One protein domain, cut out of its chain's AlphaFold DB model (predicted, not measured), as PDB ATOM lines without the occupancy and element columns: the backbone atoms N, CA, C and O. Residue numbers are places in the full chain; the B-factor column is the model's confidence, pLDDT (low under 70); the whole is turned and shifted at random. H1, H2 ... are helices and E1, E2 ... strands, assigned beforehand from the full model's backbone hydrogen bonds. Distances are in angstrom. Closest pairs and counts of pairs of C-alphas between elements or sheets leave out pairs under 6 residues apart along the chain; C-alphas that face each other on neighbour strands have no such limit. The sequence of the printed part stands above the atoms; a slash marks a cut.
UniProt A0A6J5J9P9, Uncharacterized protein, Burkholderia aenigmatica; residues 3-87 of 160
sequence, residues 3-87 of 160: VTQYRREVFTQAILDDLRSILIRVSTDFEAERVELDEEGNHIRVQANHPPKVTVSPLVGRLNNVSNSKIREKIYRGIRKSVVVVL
ATOM      1  N   VAL A   3     196.038 260.265 293.839       65.25
ATOM      2  CA  VAL A   3     195.911 261.729 293.799       65.25
ATOM      3  C   VAL A   3     195.100 262.119 292.579       65.25
ATOM      4  O   VAL A   3     195.431 261.693 291.473       65.25
ATOM      5  N   THR A   4     194.067 262.944 292.755       64.25
ATOM      6  CA  THR A   4     193.342 263.517 291.620       64.25
ATOM      7  C   THR A   4     194.137 264.681 291.043       64.25
ATOM      8  O   THR A   4     194.563 265.603 291.749       64.25
ATOM      9  N   GLN A   5     194.341 264.666 289.730       62.03
ATOM     10  CA  GLN A   5     194.816 265.856 289.038       62.03
ATOM     11  C   GLN A   5     193.841 267.016 289.321       62.03
ATOM     12  O   GLN A   5     192.627 266.861 289.188       62.03
ATOM     13  N   TYR A   6     194.386 268.164 289.735       63.50
ATOM     14  CA  TYR A   6     193.663 269.372 290.168       63.50
ATOM     15  C   TYR A   6     193.017 269.347 291.566       63.50
ATOM     16  O   TYR A   6     192.272 270.279 291.860       63.50
ATOM     17  N   ARG A   7     193.323 268.356 292.430       62.34
ATOM     18  CA  ARG A   7     192.906 268.306 293.855       62.34
ATOM     19  C   ARG A   7     191.441 268.709 294.071       62.34
ATOM     20  O   ARG A   7     191.134 269.550 294.910       62.34
ATOM     21  N   ARG A   8     190.551 268.175 293.237       65.50
ATOM     22  CA  ARG A   8     189.111 268.362 293.418       65.50
ATOM     23  C   ARG A   8     188.601 267.269 294.347       65.50
ATOM     24  O   ARG A   8     189.016 266.117 294.204       65.50
ATOM     25  N   GLU A   9     187.663 267.623 295.215       64.31
ATOM     26  CA  GLU A   9     186.898 266.675 296.026       64.31
ATOM     27  C   GLU A   9     185.913 265.942 295.114       64.31
ATOM     28  O   GLU A   9     184.764 266.331 294.926       64.31
ATOM     29  N   VAL A  10     186.419 264.919 294.431       67.88
ATOM     30  CA  VAL A  10     185.648 264.115 293.478       67.88
ATOM     31  C   VAL A  10     185.343 262.716 293.997       67.88
ATOM     32  O   VAL A  10     184.709 261.932 293.298       67.88
ATOM     33  N   PHE A  11     185.768 262.395 295.218       70.12
ATOM     34  CA  PHE A  11     185.513 261.103 295.838       70.12
ATOM     35  C   PHE A  11     184.130 261.094 296.489       70.12
ATOM     36  O   PHE A  11     183.949 261.529 297.620       70.12
ATOM     37  N   THR A  12     183.135 260.602 295.755       77.00
ATOM     38  CA  THR A  12     181.844 260.215 296.336       77.00
ATOM     39  C   THR A  12     181.939 258.804 296.913       77.00
ATOM     40  O   THR A  12     182.764 258.006 296.464       77.00
ATOM     41  N   GLN A  13     181.074 258.464 297.874       80.50
ATOM     42  CA  GLN A  13     181.041 257.120 298.476       80.50
ATOM     43  C   GLN A  13     180.905 256.011 297.418       80.50
ATOM     44  O   GLN A  13     181.627 255.023 297.474       80.50
ATOM     45  N   ALA A  14     180.101 256.233 296.372       81.12
ATOM     46  CA  ALA A  14     179.960 255.288 295.263       81.12
ATOM     47  C   ALA A  14     181.290 255.008 294.531       81.12
ATOM     48  O   ALA A  14     181.589 253.861 294.214       81.12
ATOM     49  N   ILE A  15     182.111 256.042 294.296       78.31
ATOM     50  CA  ILE A  15     183.432 255.887 293.660       78.31
ATOM     51  C   ILE A  15     184.381 255.116 294.579       78.31
ATOM     52  O   ILE A  15     185.169 254.297 294.106       78.31
ATOM     53  N   LEU A  16     184.322 255.384 295.885       79.44
ATOM     54  CA  LEU A  16     185.144 254.684 296.869       79.44
ATOM     55  C   LEU A  16     184.809 253.193 296.914       79.44
ATOM     56  O   LEU A  16     185.728 252.377 296.926       79.44
ATOM     57  N   ASP A  17     183.530 252.829 296.863       83.69
ATOM     58  CA  ASP A  17     183.098 251.429 296.864       83.69
ATOM     59  C   ASP A  17     183.503 250.689 295.580       83.69
ATOM     60  O   ASP A  17     183.965 249.546 295.629       83.69
ATOM     61  N   ASP A  18     183.442 251.360 294.428       82.62
ATOM     62  CA  ASP A  18     183.957 250.810 293.171       82.62
ATOM     63  C   ASP A  18     185.471 250.580 293.221       82.62
ATOM     64  O   ASP A  18     185.966 249.525 292.813       82.62
ATOM     65  N   LEU A  19     186.220 251.561 293.735       80.25
ATOM     66  CA  LEU A  19     187.669 251.458 293.889       80.25
ATOM     67  C   LEU A  19     188.044 250.345 294.870       80.25
ATOM     68  O   LEU A  19     188.964 249.585 294.580       80.25
ATOM     69  N   ARG A  20     187.309 250.204 295.981       83.00
ATOM     70  CA  ARG A  20     187.447 249.097 296.942       83.00
ATOM     71  C   ARG A  20     187.282 247.746 296.255       83.00
ATOM     72  O   ARG A  20     188.144 246.884 296.398       83.00
ATOM     73  N   SER A  21     186.225 247.584 295.463       85.94
ATOM     74  CA  SER A  21     185.955 246.344 294.727       85.94
ATOM     75  C   SER A  21     187.081 245.994 293.746       85.94
ATOM     76  O   SER A  21     187.570 244.863 293.725       85.94
ATOM     77  N   ILE A  22     187.563 246.978 292.979       84.31
ATOM     78  CA  ILE A  22     188.681 246.799 292.039       84.31
ATOM     79  C   ILE A  22     189.965 246.424 292.778       84.31
ATOM     80  O   ILE A  22     190.684 245.527 292.346       84.31
ATOM     81  N   LEU A  23     190.249 247.103 293.887       79.44
ATOM     82  CA  LEU A  23     191.432 246.860 294.700       79.44
ATOM     83  C   LEU A  23     191.448 245.455 295.279       79.44
ATOM     84  O   LEU A  23     192.462 244.785 295.152       79.44
ATOM     85  N   ILE A  24     190.331 244.993 295.842       83.38
ATOM     86  CA  ILE A  24     190.203 243.619 296.339       83.38
ATOM     87  C   ILE A  24     190.485 242.636 295.207       83.38
ATOM     88  O   ILE A  24     191.283 241.722 295.368       83.38
ATOM     89  N   ARG A  25     189.887 242.857 294.035       86.25
ATOM     90  CA  ARG A  25     190.020 241.960 292.886       86.25
ATOM     91  C   ARG A  25     191.464 241.869 292.382       86.25
ATOM     92  O   ARG A  25     191.994 240.774 292.258       86.25
ATOM     93  N   VAL A  26     192.115 243.017 292.184       82.50
ATOM     94  CA  VAL A  26     193.525 243.085 291.775       82.50
ATOM     95  C   VAL A  26     194.427 242.503 292.863       82.50
ATOM     96  O   VAL A  26     195.354 241.766 292.561       82.50
ATOM     97  N   SER A  27     194.165 242.778 294.137       79.38
ATOM     98  CA  SER A  27     194.965 242.230 295.231       79.38
ATOM     99  C   SER A  27     194.844 240.719 295.368       79.38
ATOM    100  O   SER A  27     195.859 240.081 295.623       79.38
ATOM    101  N   THR A  28     193.672 240.138 295.112       82.06
ATOM    102  CA  THR A  28     193.511 238.682 295.026       82.06
ATOM    103  C   THR A  28     194.350 238.094 293.890       82.06
ATOM    104  O   THR A  28     195.037 237.100 294.105       82.06
ATOM    105  N   ASP A  29     194.374 238.736 292.715       82.94
ATOM    106  CA  ASP A  29     195.182 238.286 291.567       82.94
ATOM    107  C   ASP A  29     196.698 238.315 291.850       82.94
ATOM    108  O   ASP A  29     197.473 237.620 291.193       82.94
ATOM    109  N   PHE A  30     197.124 239.137 292.811       78.69
ATOM    110  CA  PHE A  30     198.519 239.322 293.213       78.69
ATOM    111  C   PHE A  30     198.833 238.759 294.611       78.69
ATOM    112  O   PHE A  30     199.873 239.105 295.168       78.69
ATOM    113  N   GLU A  31     197.968 237.918 295.190       78.31
ATOM    114  CA  GLU A  31     198.161 237.296 296.518       78.31
ATOM    115  C   GLU A  31     198.438 238.309 297.655       78.31
ATOM    116  O   GLU A  31     199.145 238.023 298.624       78.31
ATOM    117  N   ALA A  32     197.905 239.526 297.548       71.94
ATOM    118  CA  ALA A  32     198.042 240.544 298.581       71.94
ATOM    119  C   ALA A  32     196.986 240.336 299.679       71.94
ATOM    120  O   ALA A  32     195.787 240.298 299.417       71.94
ATOM    121  N   GLU A  33     197.444 240.221 300.925       65.12
ATOM    122  CA  GLU A  33     196.657 239.722 302.061       65.12
ATOM    123  C   GLU A  33     195.605 240.717 302.571       65.12
ATOM    124  O   GLU A  33     194.559 240.332 303.091       65.12
ATOM    125  N   ARG A  34     195.875 242.020 302.469       63.59
ATOM    126  CA  ARG A  34     195.030 243.038 303.099       63.59
ATOM    127  C   ARG A  34     195.230 244.372 302.422       63.59
ATOM    128  O   ARG A  34     196.369 244.821 302.338       63.59
ATOM    129  N   VAL A  35     194.139 244.994 301.984       72.31
ATOM    130  CA  VAL A  35     194.136 246.338 301.404       72.31
ATOM    131  C   VAL A  35     193.306 247.254 302.287       72.31
ATOM    132  O   VAL A  35     192.085 247.145 302.334       72.31
ATOM    133  N   GLU A  36     193.981 248.157 302.982       78.25
ATOM    134  CA  GLU A  36     193.353 249.237 303.736       78.25
ATOM    135  C   GLU A  36     193.311 250.502 302.879       78.25
ATOM    136  O   GLU A  36     194.261 250.816 302.150       78.25
ATOM    137  N   LEU A  37     192.175 251.194 302.944       77.31
ATOM    138  CA  LEU A  37     191.858 252.372 302.151       77.31
ATOM    139  C   LEU A  37     191.445 253.496 303.082       77.31
ATOM    140  O   LEU A  37     190.369 253.418 303.667       77.31
ATOM    141  N   ASP A  38     192.278 254.529 303.151       79.69
ATOM    142  CA  ASP A  38     191.991 255.733 303.927       79.69
ATOM    143  C   ASP A  38     191.748 256.894 302.964       79.69
ATOM    144  O   ASP A  38     192.651 257.301 302.223       79.69
ATOM    145  N   GLU A  39     190.535 257.434 302.945       75.81
ATOM    146  CA  GLU A  39     190.237 258.681 302.256       75.81
ATOM    147  C   GLU A  39     190.702 259.894 303.068       75.81
ATOM    148  O   GLU A  39     190.445 260.025 304.261       75.81
ATOM    149  N   GLU A  40     191.387 260.821 302.410       70.81
ATOM    150  CA  GLU A  40     191.834 262.062 303.023       70.81
ATOM    151  C   GLU A  40     191.616 263.197 302.021       70.81
ATOM    152  O   GLU A  40     192.465 263.500 301.183       70.81
ATOM    153  N   GLY A  41     190.415 263.784 302.079       68.94
ATOM    154  CA  GLY A  41     189.950 264.931 301.288       68.94
ATOM    155  C   GLY A  41     190.100 264.770 299.771       68.94
ATOM    156  O   GLY A  41     189.160 264.438 299.055       68.94
ATOM    157  N   ASN A  42     191.310 265.020 299.275       67.75
ATOM    158  CA  ASN A  42     191.657 265.040 297.855       67.75
ATOM    159  C   ASN A  42     192.538 263.863 297.413       67.75
ATOM    160  O   ASN A  42     192.894 263.770 296.232       67.75
ATOM    161  N   HIS A  43     192.896 262.957 298.324       74.81
ATOM    162  CA  HIS A  43     193.664 261.758 298.011       74.81
ATOM    163  C   HIS A  43     193.163 260.540 298.783       74.81
ATOM    164  O   HIS A  43     192.641 260.655 299.882       74.81
ATOM    165  N   ILE A  44     193.358 259.353 298.208       77.44
ATOM    166  CA  ILE A  44     193.081 258.082 298.890       77.44
ATOM    167  C   ILE A  44     194.404 257.378 299.146       77.44
ATOM    168  O   ILE A  44     195.170 257.098 298.218       77.44
ATOM    169  N   ARG A  45     194.709 257.068 300.398       77.19
ATOM    170  CA  ARG A  45     195.839 256.217 300.750       77.19
ATOM    171  C   ARG A  45     195.439 254.758 300.597       77.19
ATOM    172  O   ARG A  45     194.347 254.367 300.975       77.19
ATOM    173  N   VAL A  46     196.348 253.968 300.034       77.19
ATOM    174  CA  VAL A  46     196.172 252.518 299.907       77.19
ATOM    175  C   VAL A  46     197.356 251.858 300.553       77.19
ATOM    176  O   VAL A  46     198.500 252.182 300.211       77.19
ATOM    177  N   GLN A  47     197.064 250.970 301.488       76.75
ATOM    178  CA  GLN A  47     198.045 250.206 302.224       76.75
ATOM    179  C   GLN A  47     197.764 248.728 301.987       76.75
ATOM    180  O   GLN A  47     196.764 248.198 302.453       76.75
ATOM    181  N   ALA A  48     198.645 248.087 301.220       75.62
ATOM    182  CA  ALA A  48     198.550 246.670 300.901       75.62
ATOM    183  C   ALA A  48     199.700 245.893 301.551       75.62
ATOM    184  O   ALA A  48     200.851 246.326 301.441       75.62
ATOM    185  N   ASN A  49     199.416 244.760 302.196       76.94
ATOM    186  CA  ASN A  49     200.452 243.798 302.581       76.94
ATOM    187  C   ASN A  49     200.695 242.829 301.414       76.94
ATOM    188  O   ASN A  49     199.738 242.255 300.901       76.94
ATOM    189  N   HIS A  50     201.944 242.665 300.975       69.88
ATOM    190  CA  HIS A  50     202.292 241.789 299.848       69.88
ATOM    191  C   HIS A  50     203.471 240.886 300.225       69.88
ATOM    192  O   HIS A  50     204.375 241.337 300.931       69.88
ATOM    193  N   PRO A  51     203.516 239.643 299.736       70.75
ATOM    194  CA  PRO A  51     204.709 238.822 299.864       70.75
ATOM    195  C   PRO A  51     205.848 239.388 298.989       70.75
ATOM    196  O   PRO A  51     205.592 239.857 297.879       70.75
ATOM    197  N   PRO A  52     207.126 239.275 299.410       70.69
ATOM    198  CA  PRO A  52     208.286 239.807 298.674       70.69
ATOM    199  C   PRO A  52     208.507 239.141 297.305       70.69
ATOM    200  O   PRO A  52     209.349 239.574 296.524       70.69
ATOM    201  N   LYS A  53     207.756 238.074 297.019       76.62
ATOM    202  CA  LYS A  53     207.727 237.377 295.732       76.62
ATOM    203  C   LYS A  53     207.020 238.192 294.643       76.62
ATOM    204  O   LYS A  53     207.274 237.977 293.461       76.62
ATOM    205  N   VAL A  54     206.147 239.120 295.030       72.75
ATOM    206  CA  VAL A  54     205.342 239.923 294.108       72.75
ATOM    207  C   VAL A  54     206.033 241.259 293.872       72.75
ATOM    208  O   VAL A  54     206.285 242.030 294.797       72.75
ATOM    209  N   THR A  55     206.342 241.549 292.611       75.62
ATOM    210  CA  THR A  55     206.961 242.816 292.226       75.62
ATOM    211  C   THR A  55     205.936 243.952 292.241       75.62
ATOM    212  O   THR A  55     204.803 243.828 291.775       75.62
ATOM    213  N   VAL A  56     206.354 245.102 292.772       76.12
ATOM    214  CA  VAL A  56     205.483 246.270 293.005       76.12
ATOM    215  C   VAL A  56     204.993 246.882 291.696       76.12
ATOM    216  O   VAL A  56     203.847 247.305 291.576       76.12
ATOM    217  N   SER A  57     205.893 246.977 290.719       81.19
ATOM    218  CA  SER A  57     205.682 247.724 289.482       81.19
ATOM    219  C   SER A  57     204.489 247.215 288.663       81.19
ATOM    220  O   SER A  57     203.629 248.034 288.329       81.19
ATOM    221  N   PRO A  58     204.355 245.903 288.373       81.50
ATOM    222  CA  PRO A  58     203.191 245.396 287.650       81.50
ATOM    223  C   PRO A  58     201.889 245.526 288.450       81.50
ATOM    224  O   PRO A  58     200.856 245.822 287.850       81.50
ATOM    225  N   LEU A  59     201.926 245.390 289.783       80.81
ATOM    226  CA  LEU A  59     200.759 245.616 290.645       80.81
ATOM    227  C   LEU A  59     200.260 247.064 290.523       80.81
ATOM    228  O   LEU A  59     199.094 247.297 290.208       80.81
ATOM    229  N   VAL A  60     201.152 248.043 290.712       79.31
ATOM    230  CA  VAL A  60     200.823 249.475 290.592       79.31
ATOM    231  C   VAL A  60     200.361 249.821 289.177       79.31
ATOM    232  O   VAL A  60     199.397 250.567 289.011       79.31
ATOM    233  N   GLY A  61     201.018 249.267 288.155       83.19
ATOM    234  CA  GLY A  61     200.666 249.485 286.753       83.19
ATOM    235  C   GLY A  61     199.265 248.978 286.414       83.19
ATOM    236  O   GLY A  61     198.454 249.735 285.873       83.19
ATOM    237  N   ARG A  62     198.939 247.733 286.791       82.81
ATOM    238  CA  ARG A  62     197.589 247.180 286.602       82.81
ATOM    239  C   ARG A  62     196.548 247.985 287.361       82.81
ATOM    240  O   ARG A  62     195.516 248.333 286.792       82.81
ATOM    241  N   LEU A  63     196.839 248.331 288.611       81.19
ATOM    242  CA  LEU A  63     195.923 249.079 289.457       81.19
ATOM    243  C   LEU A  63     195.584 250.453 288.864       81.19
ATOM    244  O   LEU A  63     194.408 250.789 288.747       81.19
ATOM    245  N   ASN A  64     196.600 251.196 288.413       78.94
ATOM    246  CA  ASN A  64     196.437 252.482 287.736       78.94
ATOM    247  C   ASN A  64     195.598 252.366 286.463       78.94
ATOM    248  O   ASN A  64     194.762 253.226 286.180       78.94
ATOM    249  N   ASN A  65     195.845 251.324 285.668       82.88
ATOM    250  CA  ASN A  65     195.166 251.145 284.395       82.88
ATOM    251  C   ASN A  65     193.679 250.819 284.606       82.88
ATOM    252  O   ASN A  65     192.810 251.481 284.040       82.88
ATOM    253  N   VAL A  66     193.371 249.870 285.497       82.69
ATOM    254  CA  VAL A  66     191.987 249.468 285.790       82.69
ATOM    255  C   VAL A  66     191.216 250.598 286.475       82.69
ATOM    256  O   VAL A  66     190.078 250.870 286.092       82.69
ATOM    257  N   SER A  67     191.830 251.310 287.428       77.44
ATOM    258  CA  SER A  67     191.171 252.436 288.096       77.44
ATOM    259  C   SER A  67     190.860 253.569 287.117       77.44
ATOM    260  O   SER A  67     189.735 254.060 287.084       77.44
ATOM    261  N   ASN A  68     191.821 253.961 286.271       76.56
ATOM    262  CA  ASN A  68     191.607 255.022 285.284       76.56
ATOM    263  C   ASN A  68     190.596 254.603 284.211       76.56
ATOM    264  O   ASN A  68     189.787 255.430 283.791       76.56
ATOM    265  N   SER A  69     190.609 253.334 283.797       78.69
ATOM    266  CA  SER A  69     189.625 252.787 282.862       78.69
ATOM    267  C   SER A  69     188.207 252.876 283.438       78.69
ATOM    268  O   SER A  69     187.332 253.479 282.816       78.69
ATOM    269  N   LYS A  70     187.986 252.419 284.681       77.56
ATOM    270  CA  LYS A  70     186.658 252.479 285.315       77.56
ATOM    271  C   LYS A  70     186.172 253.888 285.624       77.56
ATOM    272  O   LYS A  70     184.987 254.165 285.450       77.56
ATOM    273  N   ILE A  71     187.064 254.796 286.005       74.38
ATOM    274  CA  ILE A  71     186.706 256.206 286.211       74.38
ATOM    275  C   ILE A  71     186.268 256.861 284.891       74.38
ATOM    276  O   ILE A  71     185.323 257.652 284.884       74.38
ATOM    277  N   ARG A  72     186.916 256.518 283.768       74.19
ATOM    278  CA  ARG A  72     186.534 257.006 282.433       74.19
ATOM    279  C   ARG A  72     185.213 256.402 281.956       74.19
ATOM    280  O   ARG A  72     184.387 257.128 281.415       74.19
ATOM    281  N   GLU A  73     185.006 255.107 282.183       73.62
ATOM    282  CA  GLU A  73     183.800 254.377 281.773       73.62
ATOM    283  C   GLU A  73     182.548 254.853 282.514       73.62
ATOM    284  O   GLU A  73     181.499 255.030 281.901       73.62
ATOM    285  N   LYS A  74     182.648 255.134 283.820       67.94
ATOM    286  CA  LYS A  74     181.493 255.574 284.614       67.94
ATOM    287  C   LYS A  74     181.040 257.013 284.342       67.94
ATOM    288  O   LYS A  74     180.076 257.438 284.969       67.94
ATOM    289  N   ILE A  75     181.700 257.747 283.429       56.34
ATOM    290  CA  ILE A  75     181.410 259.138 283.019       56.34
ATOM    291  C   ILE A  75     180.711 259.917 284.142       56.34
ATOM    292  O   ILE A  75     179.553 260.330 284.032       56.34
ATOM    293  N   TYR A  76     181.418 260.152 285.247       60.94
ATOM    294  CA  TYR A  76     180.987 261.193 286.167       60.94
ATOM    295  C   TYR A  76     181.080 262.500 285.374       60.94
ATOM    296  O   TYR A  76     182.171 263.008 285.126       60.94
ATOM    297  N   ARG A  77     179.942 263.019 284.890       50.12
ATOM    298  CA  ARG A  77     179.848 264.152 283.940       50.12
ATOM    299  C   ARG A  77     180.622 265.415 284.365       50.12
ATOM    300  O   ARG A  77     180.869 266.272 283.513       50.12
ATOM    301  N   GLY A  78     181.032 265.514 285.635       54.16
ATOM    302  CA  GLY A  78     181.868 266.579 286.205       54.16
ATOM    303  C   GLY A  78     183.375 266.284 286.335       54.16
ATOM    304  O   GLY A  78     184.136 267.204 286.626       54.16
ATOM    305  N   ILE A  79     183.840 265.053 286.090       57.03
ATOM    306  CA  ILE A  79     185.225 264.605 286.329       57.03
ATOM    307  C   ILE A  79     185.882 264.216 284.996       57.03
ATOM    308  O   ILE A  79     186.179 263.061 284.723       57.03
ATOM    309  N   ARG A  80     186.099 265.186 284.102       50.09
ATOM    310  CA  ARG A  80     186.663 264.902 282.763       50.09
ATOM    311  C   ARG A  80     188.196 264.794 282.731       50.09
ATOM    312  O   ARG A  80     188.752 264.530 281.671       50.09
ATOM    313  N   LYS A  81     188.888 265.042 283.853       50.56
ATOM    314  CA  LYS A  81     190.364 265.126 283.918       50.56
ATOM    315  C   LYS A  81     190.966 264.643 285.247       50.56
ATOM    316  O   LYS A  81     191.948 265.218 285.703       50.56
ATOM    317  N   SER A  82     190.406 263.625 285.900       47.97
ATOM    318  CA  SER A  82     191.119 262.990 287.018       47.97
ATOM    319  C   SER A  82     192.080 261.946 286.456       47.97
ATOM    320  O   SER A  82     191.710 260.793 286.245       47.97
ATOM    321  N   VAL A  83     193.317 262.351 286.176       50.56
ATOM    322  CA  VAL A  83     194.411 261.378 286.138       50.56
ATOM    323  C   VAL A  83     194.666 260.996 287.579       50.56
ATOM    324  O   VAL A  83     194.962 261.874 288.396       50.56
ATOM    325  N   VAL A  84     194.486 259.717 287.895       54.50
ATOM    326  CA  VAL A  84     194.796 259.228 289.224       54.50
ATOM    327  C   VAL A  84     196.219 258.707 289.233       54.50
ATOM    328  O   VAL A  84     196.550 257.754 288.530       54.50
ATOM    329  N   VAL A  85     197.072 259.381 289.997       54.12
ATOM    330  CA  VAL A  85     198.458 258.960 290.209       54.12
ATOM    331  C   VAL A  85     198.494 258.178 291.505       54.12
ATOM    332  O   VAL A  85     198.173 258.742 292.548       54.12
ATOM    333  N   VAL A  86     198.863 256.897 291.449       57.44
ATOM    334  CA  VAL A  86     199.047 256.067 292.642       57.44
ATOM    335  C   VAL A  86     200.501 256.126 293.099       57.44
ATOM    336  O   VAL A  86     201.372 255.487 292.521       57.44
ATOM    337  N   LEU A  87     200.762 256.851 294.186       53.59
ATOM    338  CA  LEU A  87     202.018 256.773 294.934       53.59
ATOM    339  C   LEU A  87     201.847 255.770 296.077       53.59
ATOM    340  O   LEU A  87     201.282 256.099 297.124       53.59
TER     341      LEU A  87
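Overview. This is residues 3 to 87 of the 160 residues of an uncharacterized protein of Burkholderia aenigmatica (UniProt A0A6J5J9P9). A hairpin of two strands, E1 and E2, makes one side and helix H2 the far side; helix H1 and short strand E3 lie between them. The 85 printed residues hold H1, E1, E2, H2 and E3 in that order, a mixed class of helices and strands; the sheet E1 - E2 is antiparallel. The whole is compact, radius of gyration of the C-alphas 12.8 A, with an elongated outline spanning 40 by 23 by 20 A.

Along the chain. E1 is residues 34 to 40, 19.3 A; E2 is 43 to 49, 19.7 A. H1 is 13 to 29, 24.5 A, from C-alpha 13 at (181.041, 257.120, 298.476). H2 is 56 to 73, 25.7 A. E3 is 84 to 86, 6.3 A, ending at C-alpha 86 (199.047, 256.067, 292.642).

Arrangement. In the hairpin E1 and E2, N 38 and O 45 are within hydrogen-bond range, 3.0 A. The closest C-alphas of H1 and E1, Ile 24 and Val 35, are 7.0 A apart. H1 and H2 touch, Leu 19 and Ser 67 having the closest C-alphas, 6.8 A, through residues 19 to 26 and 59 to 67 alone; they run opposite ways at 37 degrees, only just a steep tilt. E3 pairs with no named strand, but residues 84 to 85 pair antiparallel with residues 3 to 4; its closest C-alpha to H2 is Val 84 to Asn 68, 6.6 A. Every O i to N i+4 pair is within hydrogen-bond range in H1 and H2.

Size, cuts and confidence. The farthest C-alphas, Lys 53 and Arg 77, are 40.4 A apart. The printed part has no cut and no long link. Confidence is under 70 in 27 residues, among them 3 to 10 and 74 to 87.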